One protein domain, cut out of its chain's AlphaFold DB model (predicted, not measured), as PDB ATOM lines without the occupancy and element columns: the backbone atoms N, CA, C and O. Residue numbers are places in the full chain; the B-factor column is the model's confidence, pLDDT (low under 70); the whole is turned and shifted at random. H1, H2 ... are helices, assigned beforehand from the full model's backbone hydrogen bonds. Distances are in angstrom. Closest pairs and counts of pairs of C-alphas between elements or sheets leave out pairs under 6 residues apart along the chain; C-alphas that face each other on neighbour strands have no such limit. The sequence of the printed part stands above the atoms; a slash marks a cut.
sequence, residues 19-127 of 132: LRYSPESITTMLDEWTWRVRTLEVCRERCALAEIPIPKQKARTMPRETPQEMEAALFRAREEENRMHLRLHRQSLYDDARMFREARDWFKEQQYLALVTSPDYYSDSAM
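AT A GLANCE: This is residues 19 to 127 of the 132 residues of an uncharacterized protein of Daucus carota subsp. sativus (UniProt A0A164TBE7). One long helix, H3, makes a spine; H1 runs beside it the same way, and H4 folds back along residues 90 to 101 of H3 as a helical hairpin. The short H2 and H5 pack on H3. Printed are 109 residues with five named helices, H1 to H5 in chain order, and no named strand: all helix. The whole is a loose rod, radius of gyration of the C-alphas 17.9 A, spanning 58 by 27 by 24 A.

IN THESE COORDINATES: H3, residues 67 to 102, is 52.2 A long and begins at C-alpha 67 (199.033, 171.279, 225.663). H1, residues 23 to 49, is 39.6 A long; H4, 106 to 116, 15.4 A. H2 is 58 to 61; H5, 119 to 122, ends at C-alpha 122 (212.968, 195.982, 209.189).

HOW THE PARTS SIT: H3, the hub, touches H1 (C-alphas of Glu 81 and Leu 40 closest, 5.8 A) at a shallow tilt of 33 degrees, only just short of steep. With residues 90 to 101 alone it touches H4, opposite ways at 16 degrees, a shallow tilt; the closest C-alphas, of Ala 97 and Glu 109, are 4.5 A apart. With 73 to 80 alone it touches H2, closest C-alphas Ala 77 and Ala 59, 5.0 A. With 86 to 90 alone it only just touches H5, with 3 pairs of C-alphas within 8 A, Leu 86 and Tyr 121 closest at 6.2 A. H1 and H4 are apart. In H3 and H4 every O i to N i+4 pair is within hydrogen-bond range, in H1 22 of 23; H2 and H5 are too short for one.

THE WHOLE: The farthest C-alphas, of Pro 23 and Arg 104, are 58.2 A apart. The printed part has no cut and no long link. Residues 119 to 127 have pLDDT under 70.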
ATOM      1  N   LEU A  19     208.472 163.254 224.521       89.62
ATOM      2  CA  LEU A  19     208.411 163.981 225.793       89.62
ATOM      3  C   LEU A  19     207.827 165.394 225.639       89.62
ATOM      4  O   LEU A  19     207.776 166.146 226.610       89.62
ATOM      5  N   ARG A  20     207.367 165.766 224.436       85.38
ATOM      6  CA  ARG A  20     206.863 167.115 224.131       85.38
ATOM      7  C   ARG A  20     205.713 167.550 225.044       85.38
ATOM      8  O   ARG A  20     205.665 168.705 225.443       85.38
ATOM      9  N   TYR A  21     204.831 166.619 225.402       90.56
ATOM     10  CA  TYR A  21     203.710 166.849 226.321       90.56
ATOM     11  C   TYR A  21     203.835 166.012 227.598       90.56
ATOM     12  O   TYR A  21     202.832 165.585 228.167       90.56
ATOM     13  N   SER A  22     205.069 165.732 228.035       92.88
ATOM     14  CA  SER A  22     205.274 165.154 229.362       92.88
ATOM     15  C   SER A  22     204.790 166.131 230.444       92.88
ATOM     16  O   SER A  22     204.730 167.342 230.190       92.88
ATOM     17  N   PRO A  23     204.457 165.648 231.653       93.00
ATOM     18  CA  PRO A  23     204.083 166.517 232.766       93.00
ATOM     19  C   PRO A  23     205.106 167.630 233.031       93.00
ATOM     20  O   PRO A  23     204.717 168.764 233.306       93.00
ATOM     21  N   GLU A  24     206.403 167.343 232.882       91.38
ATOM     22  CA  GLU A  24     207.467 168.340 233.027       91.38
ATOM     23  C   GLU A  24     207.383 169.412 231.937       91.38
ATOM     24  O   GLU A  24     207.385 170.598 232.252       91.38
ATOM     25  N   SER A  25     207.242 169.020 230.665       91.69
ATOM     26  CA  SER A  25     207.126 169.973 229.552       91.69
ATOM     27  C   SER A  25     205.883 170.856 229.685       91.69
ATOM     28  O   SER A  25     205.966 172.058 229.450       91.69
ATOM     29  N   ILE A  26     204.747 170.289 230.104       92.06
ATOM     30  CA  ILE A  26     203.512 171.049 230.356       92.06
ATOM     31  C   ILE A  26     203.712 172.045 231.506       92.06
ATOM     32  O   ILE A  26     203.262 173.185 231.413       92.06
ATOM     33  N   THR A  27     204.417 171.644 232.567       93.00
ATOM     34  CA  THR A  27     204.753 172.540 233.685       93.00
ATOM     35  C   THR A  27     205.617 173.706 233.199       93.00
ATOM     36  O   THR A  27     205.266 174.858 233.437       93.00
ATOM     37  N   THR A  28     206.656 173.433 232.402       93.56
ATOM     38  CA  THR A  28     207.482 174.478 231.773       93.56
ATOM     39  C   THR A  28     206.655 175.420 230.892       93.56
ATOM     40  O   THR A  28     206.870 176.628 230.942       93.56
ATOM     41  N   MET A  29     205.685 174.908 230.122       93.19
ATOM     42  CA  MET A  29     204.781 175.748 229.316       93.19
ATOM     43  C   MET A  29     203.939 176.693 230.185       93.19
ATOM     44  O   MET A  29     203.736 177.851 229.825       93.19
ATOM     45  N   LEU A  30     203.437 176.218 231.328       93.31
ATOM     46  CA  LEU A  30     202.642 177.025 232.262       93.31
ATOM     47  C   LEU A  30     203.481 178.115 232.943       93.31
ATOM     48  O   LEU A  30     203.029 179.262 233.064       93.31
ATOM     49  N   ASP A  31     204.700 177.769 233.351       93.06
ATOM     50  CA  ASP A  31     205.652 178.714 233.933       93.06
ATOM     51  C   ASP A  31     206.042 179.783 232.912       93.06
ATOM     52  O   ASP A  31     205.985 180.983 233.205       93.06
ATOM     53  N   GLU A  32     206.344 179.360 231.683       93.75
ATOM     54  CA  GLU A  32     206.620 180.278 230.589       93.75
ATOM     55  C   GLU A  32     205.439 181.198 230.329       93.75
ATOM     56  O   GLU A  32     205.619 182.409 230.232       93.75
ATOM     57  N   TRP A  33     204.225 180.659 230.241       92.94
ATOM     58  CA  TRP A  33     203.039 181.466 229.990       92.94
ATOM     59  C   TRP A  33     202.894 182.570 231.042       92.94
ATOM     60  O   TRP A  33     202.694 183.741 230.710       92.94
ATOM     61  N   THR A  34     203.058 182.211 232.315       92.62
ATOM     62  CA  THR A  34     202.977 183.151 233.437       92.62
ATOM     63  C   THR A  34     204.042 184.243 233.336       92.62
ATOM     64  O   THR A  34     203.748 185.417 233.574       92.62
ATOM     65  N   TRP A  35     205.268 183.874 232.962       92.00
ATOM     66  CA  TRP A  35     206.358 184.820 232.741       92.00
ATOM     67  C   TRP A  35     206.072 185.743 231.549       92.00
ATOM     68  O   TRP A  35     206.107 186.964 231.696       92.00
ATOM     69  N   ARG A  36     205.691 185.178 230.397       90.25
ATOM     70  CA  ARG A  36     205.422 185.904 229.145       90.25
ATOM     71  C   ARG A  36     204.300 186.919 229.320       90.25
ATOM     72  O   ARG A  36     204.430 188.040 228.847       90.25
ATOM     73  N   VAL A  37     203.227 186.583 230.041       89.12
ATOM     74  CA  VAL A  37     202.135 187.534 230.324       89.12
ATOM     75  C   VAL A  37     202.649 188.775 231.060       89.12
ATOM     76  O   VAL A  37     202.313 189.890 230.665       89.12
ATOM     77  N   ARG A  38     203.510 188.602 232.071       89.56
ATOM     78  CA  ARG A  38     204.111 189.725 232.810       89.56
ATOM     79  C   ARG A  38     205.063 190.534 231.926       89.56
ATOM     80  O   ARG A  38     205.001 191.761 231.915       89.56
ATOM     81  N   THR A  39     205.915 189.863 231.155       88.94
ATOM     82  CA  THR A  39     206.868 190.524 230.248       88.94
ATOM     83  C   THR A  39     206.155 191.318 229.154       88.94
ATOM     84  O   THR A  39     206.559 192.441 228.841       88.94
ATOM     85  N   LEU A  40     205.059 190.783 228.608       88.62
ATOM     86  CA  LEU A  40     204.217 191.472 227.633       88.62
ATOM     87  C   LEU A  40     203.626 192.760 228.212       88.62
ATOM     88  O   LEU A  40     203.627 193.773 227.520       88.62
ATOM     89  N   GLU A  41     203.146 192.759 229.457       90.25
ATOM     90  CA  GLU A  41     202.632 193.972 230.112       90.25
ATOM     91  C   GLU A  41     203.710 195.059 230.208       90.25
ATOM     92  O   GLU A  41     203.491 196.179 229.745       90.25
ATOM     93  N   VAL A  42     204.914 194.702 230.666       91.69
ATOM     94  CA  VAL A  42     206.054 195.633 230.744       91.69
ATOM     95  C   VAL A  42     206.445 196.168 229.362       91.69
ATOM     96  O   VAL A  42     206.664 197.368 229.189       91.69
ATOM     97  N   CYS A  43     206.529 195.302 228.348       89.06
ATOM     98  CA  CYS A  43     206.865 195.727 226.988       89.06
ATOM     99  C   CYS A  43     205.828 196.699 226.425       89.06
ATOM    100  O   CYS A  43     206.188 197.681 225.777       89.06
ATOM    101  N   ARG A  44     204.549 196.462 226.710       90.12
ATOM    102  CA  ARG A  44     203.455 197.324 226.263       90.12
ATOM    103  C   ARG A  44     203.491 198.692 226.913       90.12
ATOM    104  O   ARG A  44     203.304 199.675 226.205       90.12
ATOM    105  N   GLU A  45     203.750 198.764 228.214       93.31
ATOM    106  CA  GLU A  45     203.935 200.043 228.904       93.31
ATOM    107  C   GLU A  45     205.097 200.829 228.296       93.31
ATOM    108  O   GLU A  45     204.951 202.009 227.984       93.31
ATOM    109  N   ARG A  46     206.226 200.163 228.024       92.62
ATOM    110  CA  ARG A  46     207.376 200.793 227.356       92.62
ATOM    111  C   ARG A  46     207.038 201.286 225.952       92.62
ATOM    112  O   ARG A  46     207.434 202.392 225.598       92.62
ATOM    113  N   CYS A  47     206.310 200.499 225.158       91.44
ATOM    114  CA  CYS A  47     205.842 200.935 223.843       91.44
ATOM    115  C   CYS A  47     204.896 202.136 223.952       91.44
ATOM    116  O   CYS A  47     205.060 203.086 223.197       91.44
ATOM    117  N   ALA A  48     203.958 202.127 224.902       91.50
ATOM    118  CA  ALA A  48     203.023 203.229 225.117       91.50
ATOM    119  C   ALA A  48     203.741 204.532 225.507       91.50
ATOM    120  O   ALA A  48     203.451 205.576 224.933       91.50
ATOM    121  N   LEU A  49     204.707 204.464 226.431       93.25
ATOM    122  CA  LEU A  49     205.519 205.616 226.848       93.25
ATOM    123  C   LEU A  49     206.365 206.194 225.708       93.25
ATOM    124  O   LEU A  49     206.631 207.391 225.694       93.25
ATOM    125  N   ALA A  50     206.792 205.348 224.771       87.88
ATOM    126  CA  ALA A  50     207.559 205.744 223.594       87.88
ATOM    127  C   ALA A  50     206.679 206.089 222.375       87.88
ATOM    128  O   ALA A  50     207.218 206.290 221.291       87.88
ATOM    129  N   GLU A  51     205.347 206.104 222.525       89.56
ATOM    130  CA  GLU A  51     204.376 206.319 221.437       89.56
ATOM    131  C   GLU A  51     204.545 205.339 220.252       89.56
ATOM    132  O   GLU A  51     204.235 205.637 219.097       89.56
ATOM    133  N   ILE A  52     205.025 204.126 220.536       87.81
ATOM    134  CA  ILE A  52     205.246 203.065 219.552       87.81
ATOM    135  C   ILE A  52     203.966 202.229 219.393       87.81
ATOM    136  O   ILE A  52     203.383 201.809 220.397       87.81
ATOM    137  N   PRO A  53     203.562 201.877 218.155       85.44
ATOM    138  CA  PRO A  53     202.429 200.988 217.921       85.44
ATOM    139  C   PRO A  53     202.573 199.650 218.656       85.44
ATOM    140  O   PRO A  53     203.585 198.954 218.526       85.44
ATOM    141  N   ILE A  54     201.529 199.258 219.384       86.88
ATOM    142  CA  ILE A  54     201.473 197.997 220.130       86.88
ATOM    143  C   ILE A  54     200.771 196.934 219.265       86.88
ATOM    144  O   ILE A  54     199.676 197.208 218.770       86.88
ATOM    145  N   PRO A  55     201.343 195.728 219.083       82.44
ATOM    146  CA  PRO A  55     200.687 194.635 218.361       82.44
ATOM    147  C   PRO A  55     199.337 194.224 218.974       82.44
ATOM    148  O   PRO A  55     199.120 194.335 220.186       82.44
ATOM    149  N   LYS A  56     198.433 193.672 218.150       82.75
ATOM    150  CA  LYS A  56     197.178 193.063 218.633       82.75
ATOM    151  C   LYS A  56     197.473 191.926 219.626       82.75
ATOM    152  O   LYS A  56     198.316 191.081 219.354       82.75
ATOM    153  N   GLN A  57     196.721 191.871 220.729       85.00
ATOM    154  CA  GLN A  57     196.883 190.897 221.826       85.00
ATOM    155  C   GLN A  57     196.223 189.539 221.521       85.00
ATOM    156  O   GLN A  57     195.377 189.070 222.292       85.00
ATOM    157  N   LYS A  58     196.542 188.914 220.384       87.75
ATOM    158  CA  LYS A  58     195.876 187.665 219.980       87.75
ATOM    159  C   LYS A  58     196.195 186.535 220.958       87.75
ATOM    160  O   LYS A  58     195.298 185.771 221.304       87.75
ATOM    161  N   ALA A  59     197.425 186.472 221.471       87.69
ATOM    162  CA  ALA A  59     197.844 185.433 222.414       87.69
ATOM    163  C   ALA A  59     196.948 185.353 223.664       87.69
ATOM    164  O   ALA A  59     196.646 184.267 224.163       87.69
ATOM    165  N   ARG A  60     196.466 186.499 224.165       87.25
ATOM    166  CA  ARG A  60     195.648 186.563 225.386       87.25
ATOM    167  C   ARG A  60     194.295 185.872 225.219       87.25
ATOM    168  O   ARG A  60     193.825 185.247 226.173       87.25
ATOM    169  N   THR A  61     193.706 185.964 224.027       89.56
ATOM    170  CA  THR A  61     192.382 185.416 223.693       89.56
ATOM    171  C   THR A  61     192.423 183.993 223.139       89.56
ATOM    172  O   THR A  61     191.366 183.415 222.907       89.56
ATOM    173  N   MET A  62     193.608 183.429 222.894       92.12
ATOM    174  CA  MET A  62     193.729 182.053 222.406       92.12
ATOM    175  C   MET A  62     193.343 181.034 223.492       92.12
ATOM    176  O   MET A  62     193.616 181.278 224.676       92.12
ATOM    177  N   PRO A  63     192.724 179.900 223.107       92.62
ATOM    178  CA  PRO A  63     192.469 178.793 224.023       92.62
ATOM    179  C   PRO A  63     193.792 178.204 224.528       92.62
ATOM    180  O   PRO A  63     194.830 178.345 223.880       92.62
ATOM    181  N   ARG A  64     193.755 177.587 225.713       94.19
ATOM    182  CA  ARG A  64     194.927 177.033 226.422       94.19
ATOM    183  C   ARG A  64     194.564 175.784 227.240       94.19
ATOM    184  O   ARG A  64     195.213 175.496 228.242       94.19
ATOM    185  N   GLU A  65     193.480 175.098 226.888       94.00
ATOM    186  CA  GLU A  65     192.940 173.986 227.686       94.00
ATOM    187  C   GLU A  65     193.731 172.696 227.448       94.00
ATOM    188  O   GLU A  65     193.863 171.858 228.341       94.00
ATOM    189  N   THR A  66     194.307 172.563 226.254       94.44
ATOM    190  CA  THR A  66     195.178 171.450 225.873       94.44
ATOM    191  C   THR A  66     196.645 171.887 225.743       94.44
ATOM    192  O   THR A  66     196.922 173.056 225.462       94.44
ATOM    193  N   PRO A  67     197.619 170.965 225.884       92.56
ATOM    194  CA  PRO A  67     199.033 171.279 225.663       92.56
ATOM    195  C   PRO A  67     199.330 171.864 224.273       92.56
ATOM    196  O   PRO A  67     200.164 172.753 224.143       92.56
ATOM    197  N   GLN A  68     198.619 171.402 223.242       92.88
ATOM    198  CA  GLN A  68     198.738 171.901 221.869       92.88
ATOM    199  C   GLN A  68     198.268 173.356 221.757       92.88
ATOM    200  O   GLN A  68     198.914 174.182 221.112       92.88
ATOM    201  N   GLU A  69     197.138 173.677 222.384       94.69
ATOM    202  CA  GLU A  69     196.607 175.038 222.422       94.69
ATOM    203  C   GLU A  69     197.509 175.971 223.231       94.69
ATOM    204  O   GLU A  69     197.784 177.087 222.793       94.69
ATOM    205  N   MET A  70     198.032 175.499 224.368       93.69
ATOM    206  CA  MET A  70     199.009 176.240 225.161       93.69
ATOM    207  C   MET A  70     200.273 176.542 224.352       93.69
ATOM    208  O   MET A  70     200.729 177.681 224.336       93.69
ATOM    209  N   GLU A  71     200.815 175.557 223.634       91.94
ATOM    210  CA  GLU A  71     201.978 175.748 222.766       91.94
ATOM    211  C   GLU A  71     201.705 176.786 221.667       91.94
ATOM    212  O   GLU A  71     202.530 177.669 221.424       91.94
ATOM    213  N   ALA A  72     200.531 176.736 221.031       92.44
ATOM    214  CA  ALA A  72     200.139 177.720 220.027       92.44
ATOM    215  C   ALA A  72     199.988 179.133 220.623       92.44
ATOM    216  O   ALA A  72     200.444 180.112 220.024       92.44
ATOM    217  N   ALA A  73     199.383 179.249 221.809       93.44
ATOM    218  CA  ALA A  73     199.243 180.515 222.523       93.44
ATOM    219  C   ALA A  73     200.606 181.085 222.943       93.44
ATOM    220  O   ALA A  73     200.842 182.284 222.780       93.44
ATOM    221  N   LEU A  74     201.520 180.235 223.419       92.50
ATOM    222  CA  LEU A  74     202.900 180.596 223.747       92.50
ATOM    223  C   LEU A  74     203.662 181.082 222.520       92.50
ATOM    224  O   LEU A  74     204.274 182.146 222.567       92.50
ATOM    225  N   PHE A  75     203.587 180.352 221.406       89.75
ATOM    226  CA  PHE A  75     204.208 180.778 220.156       89.75
ATOM    227  C   PHE A  75     203.741 182.184 219.766       89.75
ATOM    228  O   PHE A  75     204.560 183.050 219.449       89.75
ATOM    229  N   ARG A  76     202.432 182.442 219.859       90.06
ATOM    230  CA  ARG A  76     201.889 183.762 219.549       90.06
ATOM    231  C   ARG A  76     202.333 184.832 220.546       90.06
ATOM    232  O   ARG A  76     202.673 185.933 220.119       90.06
ATOM    233  N   ALA A  77     202.374 184.516 221.840       90.38
ATOM    234  CA  ALA A  77     202.863 185.425 222.876       90.38
ATOM    235  C   ALA A  77     204.320 185.832 222.618       90.38
ATOM    236  O   ALA A  77     204.640 187.019 222.652       90.38
ATOM    237  N   ARG A  78     205.182 184.866 222.274       88.69
ATOM    238  CA  ARG A  78     206.580 185.120 221.909       88.69
ATOM    239  C   ARG A  78     206.685 186.009 220.673       88.69
ATOM    240  O   ARG A  78     207.505 186.918 220.653       88.69
ATOM    241  N   GLU A  79     205.876 185.769 219.637       87.06
ATOM    242  CA  GLU A  79     205.876 186.626 218.444       87.06
ATOM    243  C   GLU A  79     205.468 188.069 218.775       87.06
ATOM    244  O   GLU A  79     206.111 189.007 218.307       87.06
ATOM    245  N   GLU A  80     204.414 188.257 219.574       88.12
ATOM    246  CA  GLU A  80     203.940 189.580 220.000       88.12
ATOM    247  C   GLU A  80     204.998 190.320 220.833       88.12
ATOM    248  O   GLU A  80     205.277 191.494 220.575       88.12
ATOM    249  N   GLU A  81     205.642 189.626 221.775       88.75
ATOM    250  CA  GLU A  81     206.743 190.158 222.584       88.75
ATOM    251  C   GLU A  81     207.947 190.543 221.717       88.75
ATOM    252  O   GLU A  81     208.453 191.664 221.802       88.75
ATOM    253  N   ASN A  82     208.363 189.643 220.822       87.06
ATOM    254  CA  ASN A  82     209.494 189.862 219.928       87.06
ATOM    255  C   ASN A  82     209.281 191.097 219.043       87.06
ATOM    256  O   ASN A  82     210.194 191.904 218.876       87.06
ATOM    257  N   ARG A  83     208.063 191.293 218.514       84.88
ATOM    258  CA  ARG A  83     207.722 192.493 217.730       84.88
ATOM    259  C   ARG A  83     207.884 193.766 218.552       84.88
ATOM    260  O   ARG A  83     208.519 194.708 218.087       84.88
ATOM    261  N   MET A  84     207.364 193.800 219.780       88.19
ATOM    262  CA  MET A  84     207.519 194.970 220.653       88.19
ATOM    263  C   MET A  84     208.987 195.256 220.969       88.19
ATOM    264  O   MET A  84     209.412 196.406 220.873       88.19
ATOM    265  N   HIS A  85     209.784 194.227 221.265       88.44
ATOM    266  CA  HIS A  85     211.220 194.388 221.485       88.44
ATOM    267  C   HIS A  85     211.951 194.932 220.259       88.44
ATOM    268  O   HIS A  85     212.748 195.859 220.397       88.44
ATOM    269  N   LEU A  86     211.655 194.419 219.063       85.31
ATOM    270  CA  LEU A  86     212.244 194.925 217.824       85.31
ATOM    271  C   LEU A  86     211.863 196.390 217.575       85.31
ATOM    272  O   LEU A  86     212.733 197.189 217.224       85.31
ATOM    273  N   ARG A  87     210.600 196.770 217.810       86.50
ATOM    274  CA  ARG A  87     210.142 198.165 217.683       86.50
ATOM    275  C   ARG A  87     210.849 199.084 218.681       86.50
ATOM    276  O   ARG A  87     211.357 200.129 218.280       86.50
ATOM    277  N   LEU A  88     210.928 198.682 219.950       88.31
ATOM    278  CA  LEU A  88     211.620 199.427 221.009       88.31
ATOM    279  C   LEU A  88     213.114 199.575 220.721       88.31
ATOM    280  O   LEU A  88     213.677 200.653 220.889       88.31
ATOM    281  N   HIS A  89     213.759 198.507 220.260       87.69
ATOM    282  CA  HIS A  89     215.170 198.558 219.912       87.69
ATOM    283  C   HIS A  89     215.419 199.467 218.706       87.69
ATOM    284  O   HIS A  89     216.330 200.289 218.738       87.69
ATOM    285  N   ARG A  90     214.574 199.389 217.670       86.75
ATOM    286  CA  ARG A  90     214.646 200.296 216.520       86.75
ATOM    287  C   ARG A  90     214.502 201.758 216.942       86.75
ATOM    288  O   ARG A  90     215.246 202.597 216.445       86.75
ATOM    289  N   GLN A  91     213.585 202.052 217.861       88.25
ATOM    290  CA  GLN A  91     213.435 203.396 218.417       88.25
ATOM    291  C   GLN A  91     214.708 203.850 219.144       88.25
ATOM    292  O   GLN A  91     215.200 204.938 218.864       88.25
ATOM    293  N   SER A  92     215.305 202.989 219.977       90.00
ATOM    294  CA  SER A  92     216.587 203.276 220.639       90.00
ATOM    295  C   SER A  92     217.689 203.628 219.637       90.00
ATOM    296  O   SER A  92     218.411 204.594 219.843       90.00
ATOM    297  N   LEU A  93     217.792 202.893 218.524       89.69
ATOM    298  CA  LEU A  93     218.783 203.182 217.482       89.69
ATOM    299  C   LEU A  93     218.533 204.534 216.791       89.69
ATOM    300  O   LEU A  93     219.489 205.223 216.438       89.69
ATOM    301  N   TYR A  94     217.269 204.927 216.594       89.19
ATOM    302  CA  TYR A  94     216.931 206.260 216.087       89.19
ATOM    303  C   TYR A  94     217.300 207.365 217.079       89.19
ATOM    304  O   TYR A  94     217.825 208.401 216.665       89.19
ATOM    305  N   ASP A  95     217.046 207.150 218.369       90.94
ATOM    306  CA  ASP A  95     217.403 208.101 219.419       90.94
ATOM    307  C   ASP A  95     218.930 208.265 219.514       90.94
ATOM    308  O   ASP A  95     219.415 209.400 219.525       90.94
ATOM    309  N   ASP A  96     219.691 207.167 219.449       92.38
ATOM    310  CA  ASP A  96     221.158 207.186 219.396       92.38
ATOM    311  C   ASP A  96     221.669 207.928 218.150       92.38
ATOM    312  O   ASP A  96     222.551 208.788 218.239       92.38
ATOM    313  N   ALA A  97     221.087 207.662 216.974       90.38
ATOM    314  CA  ALA A  97     221.443 208.365 215.742       90.38
ATOM    315  C   ALA A  97     221.189 209.878 215.851       90.38
ATOM    316  O   ALA A  97     222.030 210.678 215.429       90.38
ATOM    317  N   ARG A  98     220.065 210.288 216.457       90.81
ATOM    318  CA  ARG A  98     219.756 211.704 216.716       90.81
ATOM    319  C   ARG A  98     220.784 212.333 217.657       90.81
ATOM    320  O   ARG A  98     221.269 213.422 217.361       90.81
ATOM    321  N   MET A  99     221.171 211.643 218.729       93.44
ATOM    322  CA  MET A  99     222.208 212.126 219.647       93.44
ATOM    323  C   MET A  99     223.554 212.335 218.937       93.44
ATOM    324  O   MET A  99     224.210 213.359 219.139       93.44
ATOM    325  N   PHE A 100     223.967 211.412 218.060       91.75
ATOM    326  CA  PHE A 100     225.213 211.571 217.298       91.75
ATOM    327  C   PHE A 100     225.138 212.681 216.247       91.75
ATOM    328  O   PHE A 100     226.127 213.392 216.052       91.75
ATOM    329  N   ARG A 101     223.967 212.905 215.638       89.88
ATOM    330  CA  ARG A 101     223.726 214.070 214.775       89.88
ATOM    331  C   ARG A 101     223.936 215.378 215.537       89.88
ATOM    332  O   ARG A 101     224.633 216.267 215.050       89.88
ATOM    333  N   GLU A 102     223.360 215.497 216.732       92.75
ATOM    334  CA  GLU A 102     223.505 216.679 217.596       92.75
ATOM    335  C   GLU A 102     224.968 216.904 218.010       92.75
ATOM    336  O   GLU A 102     225.452 218.038 218.008       92.75
ATOM    337  N   ALA A 103     225.707 215.819 218.255       93.69
ATOM    338  CA  ALA A 103     227.146 215.835 218.520       93.69
ATOM    339  C   ALA A 103     228.024 216.066 217.270       93.69
ATOM    340  O   ALA A 103     229.248 216.136 217.395       93.69
ATOM    341  N   ARG A 104     227.431 216.205 216.074       92.81
ATOM    342  CA  ARG A 104     228.117 216.327 214.770       92.81
ATOM    343  C   ARG A 104     229.024 215.135 214.420       92.81
ATOM    344  O   ARG A 104     229.942 215.278 213.612       92.81
ATOM    345  N   ASP A 105     228.756 213.958 214.980       93.19
ATOM    346  CA  ASP A 105     229.445 212.703 214.658       93.19
ATOM    347  C   ASP A 105     228.693 211.962 213.542       93.19
ATOM    348  O   ASP A 105     227.952 211.001 213.763       93.19
ATOM    349  N   TRP A 106     228.881 212.445 212.311       89.75
ATOM    350  CA  TRP A 106     228.213 211.910 211.118       89.75
ATOM    351  C   TRP A 106     228.501 210.424 210.890       89.75
ATOM    352  O   TRP A 106     227.638 209.677 210.434       89.75
ATOM    353  N   PHE A 107     229.722 209.974 211.192       91.69
ATOM    354  CA  PHE A 107     230.100 208.582 210.971       91.69
ATOM    355  C   PHE A 107     229.275 207.647 211.858       91.69
ATOM    356  O   PHE A 107     228.714 206.671 211.356       91.69
ATOM    357  N   LYS A 108     229.136 207.971 213.150       89.94
ATOM    358  CA  LYS A 108     228.289 207.184 214.052       89.94
ATOM    359  C   LYS A 108     226.813 207.301 213.710       89.94
ATOM    360  O   LYS A 108     226.139 206.279 213.686       89.94
ATOM    361  N   GLU A 109     226.318 208.491 213.369       91.12
ATOM    362  CA  GLU A 109     224.933 208.650 212.905       91.12
ATOM    363  C   GLU A 109     224.610 207.662 211.767       91.12
ATOM    364  O   GLU A 109     223.631 206.917 211.847       91.12
ATOM    365  N   GLN A 110     225.464 207.591 210.740       89.88
ATOM    366  CA  GLN A 110     225.257 206.694 209.601       89.88
ATOM    367  C   GLN A 110     225.335 205.210 209.982       89.88
ATOM    368  O   GLN A 110     224.576 204.408 209.441       89.88
ATOM    369  N   GLN A 111     226.201 204.829 210.928       89.44
ATOM    370  CA  GLN A 111     226.254 203.449 211.421       89.44
ATOM    371  C   GLN A 111     224.932 203.021 212.072       89.44
ATOM    372  O   GLN A 111     224.421 201.945 211.765       89.44
ATOM    373  N   TYR A 112     224.351 203.863 212.930       86.31
ATOM    374  CA  TYR A 112     223.087 203.551 213.604       86.31
ATOM    375  C   TYR A 112     221.896 203.573 212.640       86.31
ATOM    376  O   TYR A 112     221.060 202.672 212.682       86.31
ATOM    377  N   LEU A 113     221.846 204.528 211.704       86.88
ATOM    378  CA  LEU A 113     220.820 204.541 210.655       86.88
ATOM    379  C   LEU A 113     220.892 203.297 209.756       86.88
ATOM    380  O   LEU A 113     219.857 202.716 209.429       86.88
ATOM    381  N   ALA A 114     222.099 202.840 209.406       85.94
ATOM    382  CA  ALA A 114     222.278 201.609 208.640       85.94
ATOM    383  C   ALA A 114     221.738 200.385 209.398       85.94
ATOM    384  O   ALA A 114     221.058 199.546 208.798       85.94
ATOM    385  N   LEU A 115     221.967 200.307 210.718       84.00
ATOM    386  CA  LEU A 115     221.402 199.252 211.563       84.00
ATOM    387  C   LEU A 115     219.874 199.266 211.536       84.00
ATOM    388  O   LEU A 115     219.277 198.211 211.359       84.00
ATOM    389  N   VAL A 116     219.236 200.434 211.625       79.31
ATOM    390  CA  VAL A 116     217.768 200.541 211.562       79.31
ATOM    391  C   VAL A 116     217.198 199.975 210.256       79.31
ATOM    392  O   VAL A 116     216.157 199.318 210.262       79.31
ATOM    393  N   THR A 117     217.888 200.199 209.138       74.88
ATOM    394  CA  THR A 117     217.479 199.694 207.816       74.88
ATOM    395  C   THR A 117     217.859 198.236 207.554       74.88
ATOM    396  O   THR A 117     217.511 197.695 206.503       74.88
ATOM    397  N   SER A 118     218.556 197.577 208.485       77.62
ATOM    398  CA  SER A 118     218.917 196.169 208.327       77.62
ATOM    399  C   SER A 118     217.656 195.292 208.255       77.62
ATOM    400  O   SER A 118     216.732 195.482 209.057       77.62
ATOM    401  N   PRO A 119     217.614 194.288 207.355       68.25
ATOM    402  CA  PRO A 119     216.504 193.338 207.245       68.25
ATOM    403  C   PRO A 119     216.096 192.699 208.580       68.25
ATOM    404  O   PRO A 119     214.918 192.414 208.798       68.25
ATOM    405  N   ASP A 120     217.059 192.539 209.490       66.25
ATOM    406  CA  ASP A 120     216.869 191.978 210.829       66.25
ATOM    407  C   ASP A 120     215.901 192.793 211.702       66.25
ATOM    408  O   ASP A 120     215.168 192.218 212.506       66.25
ATOM    409  N   TYR A 121     215.878 194.119 211.533       61.06
ATOM    410  CA  TYR A 121     215.031 195.048 212.297       61.06
ATOM    411  C   TYR A 121     213.878 195.619 211.461       61.06
ATOM    412  O   TYR A 121     212.892 196.126 212.002       61.06
ATOM    413  N   TYR A 122     213.977 195.510 210.134       53.34
ATOM    414  CA  TYR A 122     212.968 195.982 209.189       53.34
ATOM    415  C   TYR A 122     211.781 195.014 209.031       53.34
ATOM    416  O   TYR A 122     210.677 195.454 208.702       53.34
ATOM    417  N   SER A 123     211.969 193.712 209.301       52.00
ATOM    418  CA  SER A 123     210.954 192.659 209.062       52.00
ATOM    419  C   SER A 123     209.627 192.820 209.822       52.00
ATOM    420  O   SER A 123     208.635 192.194 209.456       52.00
ATOM    421  N   ASP A 124     209.573 193.699 210.823       51.47
ATOM    422  CA  ASP A 124     208.338 194.048 211.530       51.47
ATOM    423  C   ASP A 124     207.380 194.911 210.674       51.47
ATOM    424  O   ASP A 124     206.170 194.861 210.863       51.47
ATOM    425  N   SER A 125     207.881 195.642 209.666       45.16
ATOM    426  CA  SER A 125     207.045 196.470 208.773       45.16
ATOM    427  C   SER A 125     206.311 195.670 207.683       45.16
ATOM    428  O   SER A 125     205.202 196.025 207.291       45.16
ATOM    429  N   ALA A 126     206.880 194.549 207.227       40.22
ATOM    430  CA  ALA A 126     206.288 193.703 206.182       40.22
ATOM    431  C   ALA A 126     205.136 192.808 206.684       40.22
ATOM    432  O   ALA A 126     204.455 192.173 205.884       40.22
ATOM    433  N   MET A 127     204.905 192.758 208.000       43.53
ATOM    434  CA  MET A 127     203.869 191.936 208.640       43.53
ATOM    435  C   MET A 127     202.637 192.760 209.070       43.53
ATOM    436  O   MET A 127     201.772 192.260 209.789       43.53
TER     437      MET A 127